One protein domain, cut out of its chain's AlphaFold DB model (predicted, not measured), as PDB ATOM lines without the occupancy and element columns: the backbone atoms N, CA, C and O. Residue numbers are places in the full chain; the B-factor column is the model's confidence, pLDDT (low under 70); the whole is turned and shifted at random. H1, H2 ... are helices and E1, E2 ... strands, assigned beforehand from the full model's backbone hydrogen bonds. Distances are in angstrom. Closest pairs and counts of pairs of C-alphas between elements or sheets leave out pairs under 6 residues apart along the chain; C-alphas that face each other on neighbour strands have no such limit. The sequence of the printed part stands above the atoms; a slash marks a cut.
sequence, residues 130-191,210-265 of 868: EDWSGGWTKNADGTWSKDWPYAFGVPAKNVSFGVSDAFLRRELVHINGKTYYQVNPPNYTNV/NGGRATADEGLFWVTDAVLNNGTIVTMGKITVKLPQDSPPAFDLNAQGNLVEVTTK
ATOM      1  N   GLU A 130      19.345  -8.110 -25.442       92.56
ATOM      2  CA  GLU A 130      19.619  -6.678 -25.341       92.56
ATOM      3  C   GLU A 130      20.852  -6.419 -24.485       92.56
ATOM      4  O   GLU A 130      21.177  -7.229 -23.615       92.56
ATOM      5  N   ASP A 131      21.495  -5.271 -24.696       94.00
ATOM      6  CA  ASP A 131      22.546  -4.779 -23.806       94.00
ATOM      7  C   ASP A 131      21.926  -4.258 -22.499       94.00
ATOM      8  O   ASP A 131      21.125  -3.323 -22.484       94.00
ATOM      9  N   TRP A 132      22.279  -4.914 -21.401       95.31
ATOM     10  CA  TRP A 132      21.837  -4.652 -20.034       95.31
ATOM     11  C   TRP A 132      22.987  -4.210 -19.126       95.31
ATOM     12  O   TRP A 132      22.827  -4.212 -17.899       95.31
ATOM     13  N   SER A 133      24.125  -3.822 -19.700       95.94
ATOM     14  CA  SER A 133      25.315  -3.384 -18.970       95.94
ATOM     15  C   SER A 133      25.040  -2.151 -18.102       95.94
ATOM     16  O   SER A 133      24.166  -1.333 -18.397       95.94
ATOM     17  N   GLY A 134      25.787  -2.024 -17.003       95.00
ATOM     18  CA  GLY A 134      25.655  -0.920 -16.049       95.00
ATOM     19  C   GLY A 134      24.374  -0.953 -15.197       95.00
ATOM     20  O   GLY A 134      23.388  -1.615 -15.521       95.00
ATOM     21  N   GLY A 135      24.375  -0.222 -14.080       95.25
ATOM     22  CA  GLY A 135      23.209  -0.083 -13.194       95.25
ATOM     23  C   GLY A 135      22.797  -1.352 -12.434       95.25
ATOM     24  O   GLY A 135      21.637  -1.470 -12.049       95.25
ATOM     25  N   TRP A 136      23.707  -2.310 -12.241       97.75
ATOM     26  CA  TRP A 136      23.502  -3.482 -11.387       97.75
ATOM     27  C   TRP A 136      23.892  -3.181  -9.938       97.75
ATOM     28  O   TRP A 136      24.921  -2.562  -9.675       97.75
ATOM     29  N   THR A 137      23.118  -3.675  -8.980       97.81
ATOM     30  CA  THR A 137      23.393  -3.525  -7.546       97.81
ATOM     31  C   THR A 137      24.028  -4.798  -7.002       97.81
ATOM     32  O   THR A 137      23.431  -5.868  -7.112       97.81
ATOM     33  N   LYS A 138      25.215  -4.692  -6.389       95.81
ATOM     34  CA  LYS A 138      25.846  -5.804  -5.664       95.81
ATOM     35  C   LYS A 138      25.149  -6.002  -4.317       95.81
ATOM     36  O   LYS A 138      25.093  -5.082  -3.505       95.81
ATOM     37  N   ASN A 139      24.630  -7.198  -4.089       95.00
ATOM     38  CA  ASN A 139      23.932  -7.582  -2.870       95.00
ATOM     39  C   ASN A 139      24.923  -8.087  -1.807       95.00
ATOM     40  O   ASN A 139      26.039  -8.511  -2.117       95.00
ATOM     41  N   ALA A 140      24.501  -8.076  -0.539       93.31
ATOM     42  CA  ALA A 140      25.332  -8.508   0.589       93.31
ATOM     43  C   ALA A 140      25.734  -9.997   0.529       93.31
ATOM     44  O   ALA A 140      26.771 -10.374   1.063       93.31
ATOM     45  N   ASP A 141      24.940 -10.830  -0.146       90.50
ATOM     46  CA  ASP A 141      25.206 -12.258  -0.364       90.50
ATOM     47  C   ASP A 141      26.154 -12.536  -1.552       90.50
ATOM     48  O   ASP A 141      26.390 -13.691  -1.908       90.50
ATOM     49  N   GLY A 142      26.696 -11.485  -2.180       90.00
ATOM     50  CA  GLY A 142      27.610 -11.574  -3.320       90.00
ATOM     51  C   GLY A 142      26.929 -11.715  -4.684       90.00
ATOM     52  O   GLY A 142      27.624 -11.738  -5.702       90.00
ATOM     53  N   THR A 143      25.596 -11.780  -4.739       95.06
ATOM     54  CA  THR A 143      24.838 -11.730  -5.999       95.06
ATOM     55  C   THR A 143      24.743 -10.297  -6.529       95.06
ATOM     56  O   THR A 143      25.036  -9.336  -5.820       95.06
ATOM     57  N   TRP A 144      24.331 -10.132  -7.783       97.69
ATOM     58  CA  TRP A 144      24.031  -8.829  -8.376       97.69
ATOM     59  C   TRP A 144      22.594  -8.803  -8.868       97.69
ATOM     60  O   TRP A 144      22.146  -9.770  -9.476       97.69
ATOM     61  N   SER A 145      21.874  -7.707  -8.653       97.69
ATOM     62  CA  SER A 145      20.485  -7.576  -9.096       97.69
ATOM     63  C   SER A 145      20.218  -6.272  -9.839       97.69
ATOM     64  O   SER A 145      20.884  -5.263  -9.613       97.69
ATOM     65  N   LYS A 146      19.230  -6.294 -10.734       97.56
ATOM     66  CA  LYS A 146      18.734  -5.123 -11.464       97.56
ATOM     67  C   LYS A 146      17.213  -5.195 -11.593       97.56
ATOM     68  O   LYS A 146      16.638  -6.288 -11.574       97.56
ATOM     69  N   ASP A 147      16.567  -4.035 -11.672       96.81
ATOM     70  CA  ASP A 147      15.114  -3.951 -11.845       96.81
ATOM     71  C   ASP A 147      14.691  -4.626 -13.148       96.81
ATOM     72  O   ASP A 147      15.263  -4.387 -14.212       96.81
ATOM     73  N   TRP A 148      13.679  -5.483 -13.047       94.62
ATOM     74  CA  TRP A 148      13.121  -6.224 -14.166       94.62
ATOM     75  C   TRP A 148      11.692  -5.735 -14.428       94.62
ATOM     76  O   TRP A 148      10.790  -6.036 -13.643       94.62
ATOM     77  N   PRO A 149      11.458  -4.968 -15.508       92.31
ATOM     78  CA  PRO A 149      10.166  -4.334 -15.766       92.31
ATOM     79  C   PRO A 149       9.160  -5.276 -16.433       92.31
ATOM     80  O   PRO A 149       8.039  -4.874 -16.739       92.31
ATOM     81  N   TYR A 150       9.552  -6.516 -16.721       90.38
ATOM     82  CA  TYR A 150       8.737  -7.415 -17.513       90.38
ATOM     83  C   TYR A 150       7.939  -8.391 -16.652       90.38
ATOM     84  O   TYR A 150       8.431  -8.920 -15.658       90.38
ATOM     85  N   ALA A 151       6.712  -8.662 -17.093       88.06
ATOM     86  CA  ALA A 151       5.828  -9.679 -16.535       88.06
ATOM     87  C   ALA A 151       5.667 -10.825 -17.542       88.06
ATOM     88  O   ALA A 151       4.598 -11.042 -18.110       88.06
ATOM     89  N   PHE A 152       6.775 -11.490 -17.870       87.00
ATOM     90  CA  PHE A 152       6.776 -12.530 -18.901       87.00
ATOM     91  C   PHE A 152       6.051 -13.792 -18.442       87.00
ATOM     92  O   PHE A 152       5.451 -14.476 -19.275       87.00
ATOM     93  N   GLY A 153       6.081 -14.052 -17.135       83.69
ATOM     94  CA  GLY A 153       5.429 -15.188 -16.515       83.69
ATOM     95  C   GLY A 153       6.165 -16.500 -16.759       83.69
ATOM     96  O   GLY A 153       7.136 -16.595 -17.514       83.69
ATOM     97  N   VAL A 154       5.645 -17.539 -16.116       80.50
ATOM     98  CA  VAL A 154       5.973 -18.930 -16.418       80.50
ATOM     99  C   VAL A 154       4.891 -19.454 -17.364       80.50
ATOM    100  O   VAL A 154       3.715 -19.433 -16.995       80.50
ATOM    101  N   PRO A 155       5.233 -19.904 -18.583       75.25
ATOM    102  CA  PRO A 155       4.255 -20.524 -19.466       75.25
ATOM    103  C   PRO A 155       3.623 -21.757 -18.809       75.25
ATOM    104  O   PRO A 155       4.336 -22.610 -18.282       75.25
ATOM    105  N   ALA A 156       2.296 -21.879 -18.878       66.38
ATOM    106  CA  ALA A 156       1.624 -23.125 -18.526       66.38
ATOM    107  C   ALA A 156       2.030 -24.218 -19.527       66.38
ATOM    108  O   ALA A 156       1.984 -23.989 -20.741       66.38
ATOM    109  N   LYS A 157       2.414 -25.404 -19.044       66.12
ATOM    110  CA  LYS A 157       2.752 -26.539 -19.911       66.12
ATOM    111  C   LYS A 157       1.781 -27.699 -19.684       66.12
ATOM    112  O   LYS A 157       1.812 -28.348 -18.648       66.12
ATOM    113  N   ASN A 158       0.961 -27.996 -20.693       55.03
ATOM    114  CA  ASN A 158       0.102 -29.185 -20.719       55.03
ATOM    115  C   ASN A 158       0.931 -30.426 -21.089       55.03
ATOM    116  O   ASN A 158       0.916 -30.844 -22.246       55.03
ATOM    117  N   VAL A 159       1.703 -30.995 -20.160       51.16
ATOM    118  CA  VAL A 159       2.445 -32.246 -20.413       51.16
ATOM    119  C   VAL A 159       2.439 -33.187 -19.213       51.16
ATOM    120  O   VAL A 159       2.384 -32.757 -18.068       51.16
ATOM    121  N   SER A 160       2.569 -34.483 -19.501       49.69
ATOM    122  CA  SER A 160       2.602 -35.593 -18.540       49.69
ATOM    123  C   SER A 160       3.923 -35.739 -17.761       49.69
ATOM    124  O   SER A 160       4.115 -36.755 -17.102       49.69
ATOM    125  N   PHE A 161       4.850 -34.775 -17.856       55.81
ATOM    126  CA  PHE A 161       6.205 -34.864 -17.292       55.81
ATOM    127  C   PHE A 161       6.574 -33.581 -16.537       55.81
ATOM    128  O   PHE A 161       6.379 -32.481 -17.058       55.81
ATOM    129  N   GLY A 162       7.144 -33.714 -15.337       59.97
ATOM    130  CA  GLY A 162       7.566 -32.575 -14.515       59.97
ATOM    131  C   GLY A 162       8.757 -31.819 -15.115       59.97
ATOM    132  O   GLY A 162       9.748 -32.425 -15.519       59.97
ATOM    133  N   VAL A 163       8.676 -30.486 -15.157       68.44
ATOM    134  CA  VAL A 163       9.760 -29.590 -15.596       68.44
ATOM    135  C   VAL A 163       9.873 -28.398 -14.646       68.44
ATOM    136  O   VAL A 163       8.867 -27.931 -14.123       68.44
ATOM    137  N   SER A 164      11.091 -27.902 -14.412       75.31
ATOM    138  CA  SER A 164      11.306 -26.696 -13.598       75.31
ATOM    139  C   SER A 164      10.738 -25.460 -14.302       75.31
ATOM    140  O   SER A 164      10.943 -25.283 -15.505       75.31
ATOM    141  N   ASP A 165      10.070 -24.571 -13.566       80.56
ATOM    142  CA  ASP A 165       9.499 -23.347 -14.133       80.56
ATOM    143  C   ASP A 165      10.581 -22.441 -14.740       80.56
ATOM    144  O   ASP A 165      10.390 -21.895 -15.827       80.56
ATOM    145  N   ALA A 166      11.766 -22.375 -14.124       83.12
ATOM    146  CA  ALA A 166      12.953 -21.710 -14.669       83.12
ATOM    147  C   ALA A 166      13.392 -22.227 -16.049       83.12
ATOM    148  O   ALA A 166      14.082 -21.520 -16.789       83.12
ATOM    149  N   PHE A 167      13.016 -23.450 -16.424       80.38
ATOM    150  CA  PHE A 167      13.280 -23.974 -17.759       80.38
ATOM    151  C   PHE A 167      12.311 -23.401 -18.801       80.38
ATOM    152  O   PHE A 167      12.718 -23.110 -19.921       80.38
ATOM    153  N   LEU A 168      11.043 -23.216 -18.421       80.25
ATOM    154  CA  LEU A 168       9.973 -22.702 -19.288       80.25
ATOM    155  C   LEU A 168      10.025 -21.188 -19.469       80.25
ATOM    156  O   LEU A 168       9.442 -20.636 -20.402       80.25
ATOM    157  N   ARG A 169      10.712 -20.514 -18.556       84.81
ATOM    158  CA  ARG A 169      11.019 -19.099 -18.654       84.81
ATOM    159  C   ARG A 169      11.913 -18.798 -19.861       84.81
ATOM    160  O   ARG A 169      12.728 -19.619 -20.284       84.81
ATOM    161  N   ARG A 170      11.733 -17.602 -20.432       84.44
ATOM    162  CA  ARG A 170      12.360 -17.239 -21.712       84.44
ATOM    163  C   ARG A 170      13.725 -16.580 -21.618       84.44
ATOM    164  O   ARG A 170      14.398 -16.449 -22.636       84.44
ATOM    165  N   GLU A 171      14.081 -16.090 -20.443       90.31
ATOM    166  CA  GLU A 171      15.275 -15.282 -20.265       90.31
ATOM    167  C   GLU A 171      16.543 -16.140 -20.346       90.31
ATOM    168  O   GLU A 171      16.562 -17.322 -20.007       90.31
ATOM    169  N   LEU A 172      17.625 -15.499 -20.766       92.50
ATOM    170  CA  LEU A 172      19.000 -15.960 -20.635       92.50
ATOM    171  C   LEU A 172      19.830 -14.760 -20.216       92.50
ATOM    172  O   LEU A 172      19.488 -13.623 -20.550       92.50
ATOM    173  N   VAL A 173      20.929 -15.026 -19.525       96.06
ATOM    174  CA  VAL A 173      21.926 -14.014 -19.195       96.06
ATOM    175  C   VAL A 173      23.262 -14.454 -19.766       96.06
ATOM    176  O   VAL A 173      23.672 -15.603 -19.597       96.06
ATOM    177  N   HIS A 174      23.955 -13.523 -20.411       95.88
ATOM    178  CA  HIS A 174      25.329 -13.705 -20.844       95.88
ATOM    179  C   HIS A 174      26.178 -12.555 -20.315       95.88
ATOM    180  O   HIS A 174      25.789 -11.396 -20.419       95.88
ATOM    181  N   ILE A 175      27.340 -12.867 -19.750       95.31
ATOM    182  CA  ILE A 175      28.297 -11.864 -19.274       95.31
ATOM    183  C   ILE A 175      29.605 -12.100 -20.020       95.31
ATOM    184  O   ILE A 175      30.167 -13.193 -19.952       95.31
ATOM    185  N   ASN A 176      30.053 -11.105 -20.786       93.44
ATOM    186  CA  ASN A 176      31.226 -11.195 -21.667       93.44
ATOM    187  C   ASN A 176      31.199 -12.441 -22.571       93.44
ATOM    188  O   ASN A 176      32.200 -13.125 -22.764       93.44
ATOM    189  N   GLY A 177      30.013 -12.778 -23.085       90.50
ATOM    190  CA  GLY A 177      29.791 -13.947 -23.934       90.50
ATOM    191  C   GLY A 177      29.697 -15.295 -23.205       90.50
ATOM    192  O   GLY A 177      29.344 -16.277 -23.863       90.50
ATOM    193  N   LYS A 178      29.948 -15.379 -21.888       91.38
ATOM    194  CA  LYS A 178      29.723 -16.592 -21.077       91.38
ATOM    195  C   LYS A 178      28.247 -16.703 -20.704       91.38
ATOM    196  O   LYS A 178      27.684 -15.762 -20.154       91.38
ATOM    197  N   THR A 179      27.627 -17.843 -20.998       92.88
ATOM    198  CA  THR A 179      26.221 -18.127 -20.666       92.88
ATOM    199  C   THR A 179      26.063 -18.444 -19.181       92.88
ATOM    200  O   THR A 179      26.832 -19.227 -18.629       92.88
ATOM    201  N   TYR A 180      25.063 -17.836 -18.548       94.31
ATOM    202  CA  TYR A 180      24.632 -18.128 -17.184       94.31
ATOM    203  C   TYR A 180      23.347 -18.954 -17.244       94.31
ATOM    204  O   TYR A 180      22.515 -18.757 -18.133       94.31
ATOM    205  N   TYR A 181      23.176 -19.870 -16.296       91.38
ATOM    206  CA  TYR A 181      22.071 -20.821 -16.303       91.38
ATOM    207  C   TYR A 181      20.931 -20.372 -15.395       91.38
ATOM    208  O   TYR A 181      21.133 -19.987 -14.241       91.38
ATOM    209  N   GLN A 182      19.716 -20.423 -15.933       90.88
ATOM    210  CA  GLN A 182      18.520 -20.012 -15.215       90.88
ATOM    211  C   GLN A 182      18.170 -21.053 -14.162       90.88
ATOM    212  O   GLN A 182      18.096 -22.245 -14.465       90.88
ATOM    213  N   VAL A 183      17.899 -20.595 -12.951       89.12
ATOM    214  CA  VAL A 183      17.361 -21.386 -11.848       89.12
ATOM    215  C   VAL A 183      16.130 -20.686 -11.288       89.12
ATOM    216  O   VAL A 183      15.857 -19.522 -11.596       89.12
ATOM    217  N   ASN A 184      15.349 -21.404 -10.490       87.44
ATOM    218  CA  ASN A 184      14.245 -20.780  -9.779       87.44
ATOM    219  C   ASN A 184      14.782 -19.818  -8.704       87.44
ATOM    220  O   ASN A 184      15.848 -20.080  -8.135       87.44
ATOM    221  N   PRO A 185      14.051 -18.734  -8.385       87.81
ATOM    222  CA  PRO A 185      14.395 -17.886  -7.252       87.81
ATOM    223  C   PRO A 185      14.491 -18.690  -5.942       87.81
ATOM    224  O   PRO A 185      13.785 -19.692  -5.781       87.81
ATOM    225  N   PRO A 186      15.314 -18.256  -4.972       83.62
ATOM    226  CA  PRO A 186      15.335 -18.862  -3.645       83.62
ATOM    227  C   PRO A 186      13.924 -18.947  -3.042       83.62
ATOM    228  O   PRO A 186      13.165 -17.982  -3.104       83.62
ATOM    229  N   ASN A 187      13.583 -20.098  -2.451       80.56
ATOM    230  CA  ASN A 187      12.265 -20.398  -1.862       80.56
ATOM    231  C   ASN A 187      11.078 -20.402  -2.847       80.56
ATOM    232  O   ASN A 187       9.927 -20.355  -2.417       80.56
ATOM    233  N   TYR A 188      11.330 -20.461  -4.156       81.00
ATOM    234  CA  TYR A 188      10.270 -20.576  -5.153       81.00
ATOM    235  C   TYR A 188       9.684 -21.993  -5.198       81.00
ATOM    236  O   TYR A 188      10.416 -22.984  -5.282       81.00
ATOM    237  N   THR A 189       8.353 -22.075  -5.205       77.31
ATOM    238  CA  THR A 189       7.603 -23.323  -5.382       77.31
ATOM    239  C   THR A 189       7.184 -23.451  -6.842       77.31
ATOM    240  O   THR A 189       6.464 -22.589  -7.342       77.31
ATOM    241  N   ASN A 190       7.610 -24.528  -7.514       76.62
ATOM    242  CA  ASN A 190       7.207 -24.798  -8.897       76.62
ATOM    243  C   ASN A 190       5.684 -24.950  -9.012       76.62
ATOM    244  O   ASN A 190       5.062 -25.676  -8.234       76.62
ATOM    245  N   VAL A 191       5.121 -24.323 -10.036       75.12
ATOM    246  CA  VAL A 191       3.706 -24.382 -10.397       75.12
ATOM    247  C   VAL A 191       3.450 -25.495 -11.424       75.12
ATOM    248  O   VAL A 191       2.406 -26.137 -11.359       75.12
ATOM    249  N   ASN A 210      16.172 -26.861  -8.684       65.50
ATOM    250  CA  ASN A 210      16.678 -25.511  -8.406       65.50
ATOM    251  C   ASN A 210      18.205 -25.373  -8.620       65.50
ATOM    252  O   ASN A 210      18.861 -24.610  -7.918       65.50
ATOM    253  N   GLY A 211      18.785 -26.108  -9.578       68.12
ATOM    254  CA  GLY A 211      20.177 -25.902 -10.011       68.12
ATOM    255  C   GLY A 211      21.240 -26.723  -9.279       68.12
ATOM    256  O   GLY A 211      22.425 -26.425  -9.393       68.12
ATOM    257  N   GLY A 212      20.853 -27.784  -8.563       70.75
ATOM    258  CA  GLY A 212      21.778 -28.624  -7.786       70.75
ATOM    259  C   GLY A 212      22.809 -29.418  -8.607       70.75
ATOM    260  O   GLY A 212      23.695 -30.030  -8.022       70.75
ATOM    261  N   ARG A 213      22.713 -29.420  -9.949       76.81
ATOM    262  CA  ARG A 213      23.706 -30.030 -10.860       76.81
ATOM    263  C   ARG A 213      24.673 -29.009 -11.496       76.81
ATOM    264  O   ARG A 213      25.488 -29.389 -12.343       76.81
ATOM    265  N   ALA A 214      24.577 -27.731 -11.125       82.69
ATOM    266  CA  ALA A 214      25.514 -26.705 -11.574       82.69
ATOM    267  C   ALA A 214      26.905 -26.910 -10.952       82.69
ATOM    268  O   ALA A 214      27.022 -27.314  -9.793       82.69
ATOM    269  N   THR A 215      27.960 -26.642 -11.716       85.75
ATOM    270  CA  THR A 215      29.350 -26.713 -11.245       85.75
ATOM    271  C   THR A 215      29.834 -25.360 -10.711       85.75
ATOM    272  O   THR A 215      29.199 -24.327 -10.908       85.75
ATOM    273  N   ALA A 216      30.955 -25.350  -9.983       85.62
ATOM    274  CA  ALA A 216      31.477 -24.139  -9.340       85.62
ATOM    275  C   ALA A 216      31.904 -23.039 -10.335       85.62
ATOM    276  O   ALA A 216      31.864 -21.855 -10.004       85.62
ATOM    277  N   ASP A 217      32.286 -23.423 -11.551       88.81
ATOM    278  CA  ASP A 217      32.657 -22.544 -12.662       88.81
ATOM    279  C   ASP A 217      31.444 -22.005 -13.440       88.81
ATOM    280  O   ASP A 217      31.600 -21.209 -14.370       88.81
ATOM    281  N   GLU A 218      30.222 -22.391 -13.073       91.19
ATOM    282  CA  GLU A 218      29.005 -21.952 -13.749       91.19
ATOM    283  C   GLU A 218      28.337 -20.777 -13.039       91.19
ATOM    284  O   GLU A 218      28.147 -20.750 -11.824       91.19
ATOM    285  N   GLY A 219      27.953 -19.784 -13.840       93.81
ATOM    286  CA  GLY A 219      27.175 -18.648 -13.378       93.81
ATOM    287  C   GLY A 219      25.694 -18.995 -13.382       93.81
ATOM    288  O   GLY A 219      25.214 -19.652 -14.307       93.81
ATOM    289  N   LEU A 220      24.963 -18.537 -12.371       93.94
ATOM    290  CA  LEU A 220      23.526 -18.785 -12.237       93.94
ATOM    291  C   LEU A 220      22.754 -17.473 -12.278       93.94
ATOM    292  O   LEU A 220      23.279 -16.425 -11.910       93.94
ATOM    293  N   PHE A 221      21.491 -17.519 -12.682       95.44
ATOM    294  CA  PHE A 221      20.598 -16.372 -12.557       95.44
ATOM    295  C   PHE A 221      19.152 -16.802 -12.314       95.44
ATOM    296  O   PHE A 221      18.762 -17.923 -12.629       95.44
ATOM    297  N   TRP A 222      18.341 -15.902 -11.771       93.94
ATOM    298  CA  TRP A 222      16.900 -16.090 -11.608       93.94
ATOM    299  C   TRP A 222      16.161 -14.766 -11.784       93.94
ATOM    300  O   TRP A 222      16.755 -13.685 -11.729       93.94
ATOM    301  N   VAL A 223      14.852 -14.858 -12.014       93.38
ATOM    302  CA  VAL A 223      13.989 -13.707 -12.296       93.38
ATOM    303  C   VAL A 223      12.731 -13.780 -11.440       93.38
ATOM    304  O   VAL A 223      12.103 -14.833 -11.346       93.38
ATOM    305  N   THR A 224      12.344 -12.650 -10.854       91.94
ATOM    306  CA  THR A 224      10.980 -12.389 -10.383       91.94
ATOM    307  C   THR A 224      10.315 -11.400 -11.336       91.94
ATOM    308  O   THR A 224      10.917 -10.394 -11.711       91.94
ATOM    309  N   ASP A 225       9.092 -11.701 -11.772       90.88
ATOM    310  CA  ASP A 225       8.349 -10.854 -12.709       90.88
ATOM    311  C   ASP A 225       7.842  -9.568 -12.046       90.88
ATOM    312  O   ASP A 225       7.545  -9.538 -10.848       90.88
ATOM    313  N   ALA A 226       7.694  -8.516 -12.850       91.94
ATOM    314  CA  ALA A 226       6.944  -7.337 -12.446       91.94
ATOM    315  C   ALA A 226       5.462  -7.687 -12.236       91.94
ATOM    316  O   ALA A 226       4.870  -8.450 -13.001       91.94
ATOM    317  N   VAL A 227       4.839  -7.088 -11.223       92.25
ATOM    318  CA  VAL A 227       3.394  -7.191 -10.996       92.25
ATOM    319  C   VAL A 227       2.715  -6.054 -11.741       92.25
ATOM    320  O   VAL A 227       3.053  -4.883 -11.545       92.25
ATOM    321  N   LEU A 228       1.748  -6.402 -12.589       89.88
ATOM    322  CA  LEU A 228       0.973  -5.445 -13.370       89.88
ATOM    323  C   LEU A 228      -0.441  -5.288 -12.801       89.88
ATOM    324  O   LEU A 228      -1.084  -6.273 -12.448       89.88
ATOM    325  N   ASN A 229      -0.952  -4.060 -12.797       90.88
ATOM    326  CA  ASN A 229      -2.366  -3.736 -12.627       90.88
ATOM    327  C   ASN A 229      -2.831  -2.955 -13.865       90.88
ATOM    328  O   ASN A 229      -2.296  -1.883 -14.150       90.88
ATOM    329  N   ASN A 230      -3.770  -3.508 -14.640       87.94
ATOM    330  CA  ASN A 230      -4.236  -2.939 -15.916       87.94
ATOM    331  C   ASN A 230      -3.089  -2.522 -16.865       87.94
ATOM    332  O   ASN A 230      -3.103  -1.441 -17.447       87.94
ATOM    333  N   GLY A 231      -2.059  -3.367 -16.987       83.56
ATOM    334  CA  GLY A 231      -0.891  -3.113 -17.843       83.56
ATOM    335  C   GLY A 231       0.138  -2.127 -17.274       83.56
ATOM    336  O   GLY A 231       1.194  -1.952 -17.875       83.56
ATOM    337  N   THR A 232      -0.123  -1.524 -16.112       89.56
ATOM    338  CA  THR A 232       0.820  -0.639 -15.414       89.56
ATOM    339  C   THR A 232       1.593  -1.420 -14.359       89.56
ATOM    340  O   THR A 232       0.997  -2.176 -13.593       89.56
ATOM    341  N   ILE A 233       2.912  -1.236 -14.292       92.12
ATOM    342  CA  ILE A 233       3.747  -1.866 -13.263       92.12
ATOM    343  C   ILE A 233       3.415  -1.252 -11.901       92.12
ATOM    344  O   ILE A 233       3.618  -0.059 -11.694       92.12
ATOM    345  N   VAL A 234       2.922  -2.075 -10.973       94.56
ATOM    346  CA  VAL A 234       2.688  -1.691  -9.568       94.56
ATOM    347  C   VAL A 234       3.806  -2.169  -8.645       94.56
ATOM    348  O   VAL A 234       4.079  -1.526  -7.637       94.56
ATOM    349  N   THR A 235       4.499  -3.243  -9.027       95.44
ATOM    350  CA  THR A 235       5.693  -3.734  -8.332       95.44
ATOM    351  C   THR A 235       6.725  -4.145  -9.367       95.44
ATOM    352  O   THR A 235       6.428  -4.963 -10.236       95.44
ATOM    353  N   MET A 236       7.937  -3.596  -9.284       95.31
ATOM    354  CA  MET A 236       9.042  -4.012 -10.150       95.31
ATOM    355  C   MET A 236       9.520  -5.420  -9.793       95.31
ATOM    356  O   MET A 236       9.652  -5.763  -8.616       95.31
ATOM    357  N   GLY A 237       9.810  -6.215 -10.821       95.25
ATOM    358  CA  GLY A 237      10.498  -7.489 -10.680       95.25
ATOM    359  C   GLY A 237      12.002  -7.298 -10.471       95.25
ATOM    360  O   GLY A 237      12.518  -6.175 -10.488       95.25
ATOM    361  N   LYS A 238      12.735  -8.401 -10.322       95.88
ATOM    362  CA  LYS A 238      14.203  -8.407 -10.244       95.88
ATOM    363  C   LYS A 238      14.786  -9.495 -11.130       95.88
ATOM    364  O   LYS A 238      14.357 -10.643 -11.064       95.88
ATOM    365  N   ILE A 239      15.829  -9.156 -11.879       96.81
ATOM    366  CA  ILE A 239      16.755 -10.133 -12.452       96.81
ATOM    367  C   ILE A 239      17.995 -10.169 -11.566       96.81
ATOM    368  O   ILE A 239      18.559  -9.125 -11.243       96.81
ATOM    369  N   THR A 240      18.382 -11.360 -11.114       97.56
ATOM    370  CA  THR A 240      19.494 -11.545 -10.175       97.56
ATOM    371  C   THR A 240      20.475 -12.560 -10.730       97.56
ATOM    372  O   THR A 240      20.061 -13.624 -11.179       97.56
ATOM    373  N   VAL A 241      21.766 -12.241 -10.687       97.25
ATOM    374  CA  VAL A 241      22.857 -13.096 -11.152       97.25
ATOM    375  C   VAL A 241      23.779 -13.453  -9.990       97.25
ATOM    376  O   VAL A 241      24.133 -12.617  -9.157       97.25
ATOM    377  N   LYS A 242      24.205 -14.708  -9.955       94.62
ATOM    378  CA  LYS A 242      25.259 -15.224  -9.093       94.62
ATOM    379  C   LYS A 242      26.460 -15.546  -9.970       94.62
ATOM    380  O   LYS A 242      26.365 -16.364 -10.885       94.62
ATOM    381  N   LEU A 243      27.576 -14.877  -9.702       93.81
ATOM    382  CA  LEU A 243      28.816 -15.110 -10.432       93.81
ATOM    383  C   LEU A 243      29.376 -16.518 -10.129       93.81
ATOM    384  O   LEU A 243      29.172 -17.012  -9.016       93.81
ATOM    385  N   PRO A 244      30.082 -17.147 -11.089       92.44
ATOM    386  CA  PRO A 244      30.892 -18.339 -10.846       92.44
ATOM    387  C   PRO A 244      31.824 -18.169  -9.645       92.44
ATOM    388  O   PRO A 244      32.327 -17.066  -9.409       92.44
ATOM    389  N   GLN A 245      32.105 -19.247  -8.917       86.94
ATOM    390  CA  GLN A 245      32.967 -19.217  -7.732       86.94
ATOM    391  C   GLN A 245      34.415 -18.818  -8.059       86.94
ATOM    392  O   GLN A 245      35.086 -18.220  -7.223       86.94
ATOM    393  N   ASP A 246      34.886 -19.123  -9.267       85.19
ATOM    394  CA  ASP A 246      36.209 -18.758  -9.783       85.19
ATOM    395  C   ASP A 246      36.292 -17.307 -10.292       85.19
ATOM    396  O   ASP A 246      37.352 -16.864 -10.741       85.19
ATOM    397  N   SER A 247      35.202 -16.538 -10.204       86.75
ATOM    398  CA  SER A 247      35.220 -15.122 -10.572       86.75
ATOM    399  C   SER A 247      36.175 -14.341  -9.664       86.75
ATOM    400  O   SER A 247      36.161 -14.542  -8.445       86.75
ATOM    401  N   PRO A 248      36.973 -13.400 -10.208       85.12
ATOM    402  CA  PRO A 248      37.848 -12.568  -9.396       85.12
ATOM    403  C   PRO A 248      37.062 -11.884  -8.264       85.12
ATOM    404  O   PRO A 248      36.004 -11.315  -8.535       85.12
ATOM    405  N   PRO A 249      37.570 -11.846  -7.017       77.88
ATOM    406  CA  PRO A 249      36.876 -11.180  -5.907       77.88
ATOM    407  C   PRO A 249      36.551  -9.702  -6.183       77.88
ATOM    408  O   PRO A 249      35.563  -9.164  -5.678       77.88
ATOM    409  N   ALA A 250      37.377  -9.060  -7.015       85.56
ATOM    410  CA  ALA A 250      37.229  -7.681  -7.467       85.56
ATOM    411  C   ALA A 250      36.361  -7.518  -8.732       85.56
ATOM    412  O   ALA A 250      36.263  -6.410  -9.250       85.56
ATOM    413  N   PHE A 251      35.752  -8.587  -9.262       89.94
ATOM    414  CA  PHE A 251      34.902  -8.487 -10.445       89.94
ATOM    415  C   PHE A 251      33.687  -7.595 -10.153       89.94
ATOM    416  O   PHE A 251      32.912  -7.848  -9.224       89.94
ATOM    417  N   ASP A 252      33.532  -6.555 -10.968       92.12
ATOM    418  CA  ASP A 252      32.434  -5.597 -10.913       92.12
ATOM    419  C   ASP A 252      31.631  -5.672 -12.211       92.12
ATOM    420  O   ASP A 252      32.143  -5.392 -13.296       92.12
ATOM    421  N   LEU A 253      30.356  -6.042 -12.095       94.19
ATOM    422  CA  LEU A 253      29.458  -6.203 -13.236       94.19
ATOM    423  C   LEU A 253      29.202  -4.880 -13.982       94.19
ATOM    424  O   LEU A 253      28.848  -4.901 -15.157       94.19
ATOM    425  N   ASN A 254      29.409  -3.735 -13.323       95.75
ATOM    426  CA  ASN A 254      29.252  -2.404 -13.911       95.75
ATOM    427  C   ASN A 254      30.542  -1.831 -14.507       95.75
ATOM    428  O   ASN A 254      30.498  -0.734 -15.070       95.75
ATOM    429  N   ALA A 255      31.681  -2.515 -14.368       94.44
ATOM    430  CA  ALA A 255      32.948  -2.007 -14.876       94.44
ATOM    431  C   ALA A 255      32.903  -1.801 -16.399       94.44
ATOM    432  O   ALA A 255      32.359  -2.618 -17.147       94.44
ATOM    433  N   GLN A 256      33.515  -0.709 -16.864       90.31
ATOM    434  CA  GLN A 256      33.605  -0.397 -18.288       90.31
ATOM    435  C   GLN A 256      34.303  -1.538 -19.041       90.31
ATOM    436  O   GLN A 256      35.393  -1.965 -18.667       90.31
ATOM    437  N   GLY A 257      33.673  -2.022 -20.114       88.00
ATOM    438  CA  GLY A 257      34.163  -3.155 -20.906       88.00
ATOM    439  C   GLY A 257      33.506  -4.494 -20.564       88.00
ATOM    440  O   GLY A 257      33.607  -5.414 -21.371       88.00
ATOM    441  N   ASN A 258      32.782  -4.594 -19.441       93.25
ATOM    442  CA  ASN A 258      31.894  -5.727 -19.202       93.25
ATOM    443  C   ASN A 258      30.585  -5.537 -19.973       93.25
ATOM    444  O   ASN A 258      29.907  -4.522 -19.823       93.25
ATOM    445  N   LEU A 259      30.232  -6.533 -20.780       95.81
ATOM    446  CA  LEU A 259      28.972  -6.605 -21.504       95.81
ATOM    447  C   LEU A 259      28.046  -7.592 -20.793       95.81
ATOM    448  O   LEU A 259      28.378  -8.774 -20.666       95.81
ATOM    449  N   VAL A 260      26.880  -7.118 -20.364       97.19
ATOM    450  CA  VAL A 260      25.799  -7.959 -19.843       97.19
ATOM    451  C   VAL A 260      24.688  -8.002 -20.874       97.19
ATOM    452  O   VAL A 260      24.089  -6.977 -21.176       97.19
ATOM    453  N   GLU A 261      24.386  -9.180 -21.398       96.50
ATOM    454  CA  GLU A 261      23.318  -9.377 -22.372       96.50
ATOM    455  C   GLU A 261      22.186 -10.183 -21.750       96.50
ATOM    456  O   GLU A 261      22.421 -11.240 -21.158       96.50
ATOM    457  N   VAL A 262      20.950  -9.710 -21.908       94.81
ATOM    458  CA  VAL A 262      19.759 -10.415 -21.410       94.81
ATOM    459  C   VAL A 262      18.814 -10.714 -22.561       94.81
ATOM    460  O   VAL A 262      18.411  -9.809 -23.294       94.81
ATOM    461  N   THR A 263      18.439 -11.984 -22.726       91.75
ATOM    462  CA  THR A 263      17.454 -12.406 -23.730       91.75
ATOM    463  C   THR A 263      16.076 -11.870 -23.385       91.75
ATOM    464  O   THR A 263      15.477 -12.234 -22.374       91.75
ATOM    465  N   THR A 264      15.553 -11.025 -24.269       86.94
ATOM    466  CA  THR A 264      14.201 -10.463 -24.165       86.94
ATOM    467  C   THR A 264      13.285 -10.979 -25.276       86.94
ATOM    468  O   THR A 264      12.065 -11.030 -25.097       86.94
ATOM    469  N   LYS A 265      13.852 -11.426 -26.403       86.06
ATOM    470  CA  LYS A 265      13.114 -11.843 -27.602       86.06
ATOM    471  C   LYS A 265      12.920 -13.351 -27.670       86.06
ATOM    472  O   LYS A 265      13.755 -14.134 -27.216       86.06
TER     473      LYS A 265
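This is residues 130 to 191 and 210 to 265 of the 868 residues of an uncharacterized protein of Runella slithyformis (strain ATCC 29530 / DSM 19594 / LMG 11500 / NCIMB 11436 / LSU 4) (UniProt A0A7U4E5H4). Little of this domain is regular structure: a sheet of six short strands, curled like part of a barrel, with the hairpin of E5 and E6 beyond one end of E4 and E7, where E4 runs on into E5 and E6 runs on into E7. The mixed sheet has the order E1, E7, E4, E3, E2, E8. The printed part has 118 residues, and under half of them are in named elements, which are mostly strand: along the chain E1, the one helix H1, then E2 to E8. It is compact, radius of gyration of the C-alphas 14.8 A, spans 43, 35 and 27 A.

E7, residues 237 to 242, spans 16.7 A; E4, 220 to 224, 14.2 A. E1, 144 to 148, begins at C-alpha (24.031, -8.829, -8.376). E3 is 178 to 182, E2 173 to 175. E8, 260 to 263, ends at C-alpha (17.454, -12.406, -23.730). E5 is 227 to 229, E6 232 to 235, H1 165 to 168.

E7 and E4 are antiparallel, N 222 to O 240 2.9 A. E4 and E3 are parallel, N 221 to O 181 2.9 A. H1, too short for an O i to N i+4 pair, only grazes the sheet.

Residues 192 to 209 are not printed, a 13.2 A gap between C-alphas 191 and 210. Links E1 to H1 and E7 to E8 are long. Residues 156 to 163 and 210 to 211 have pLDDT under 70.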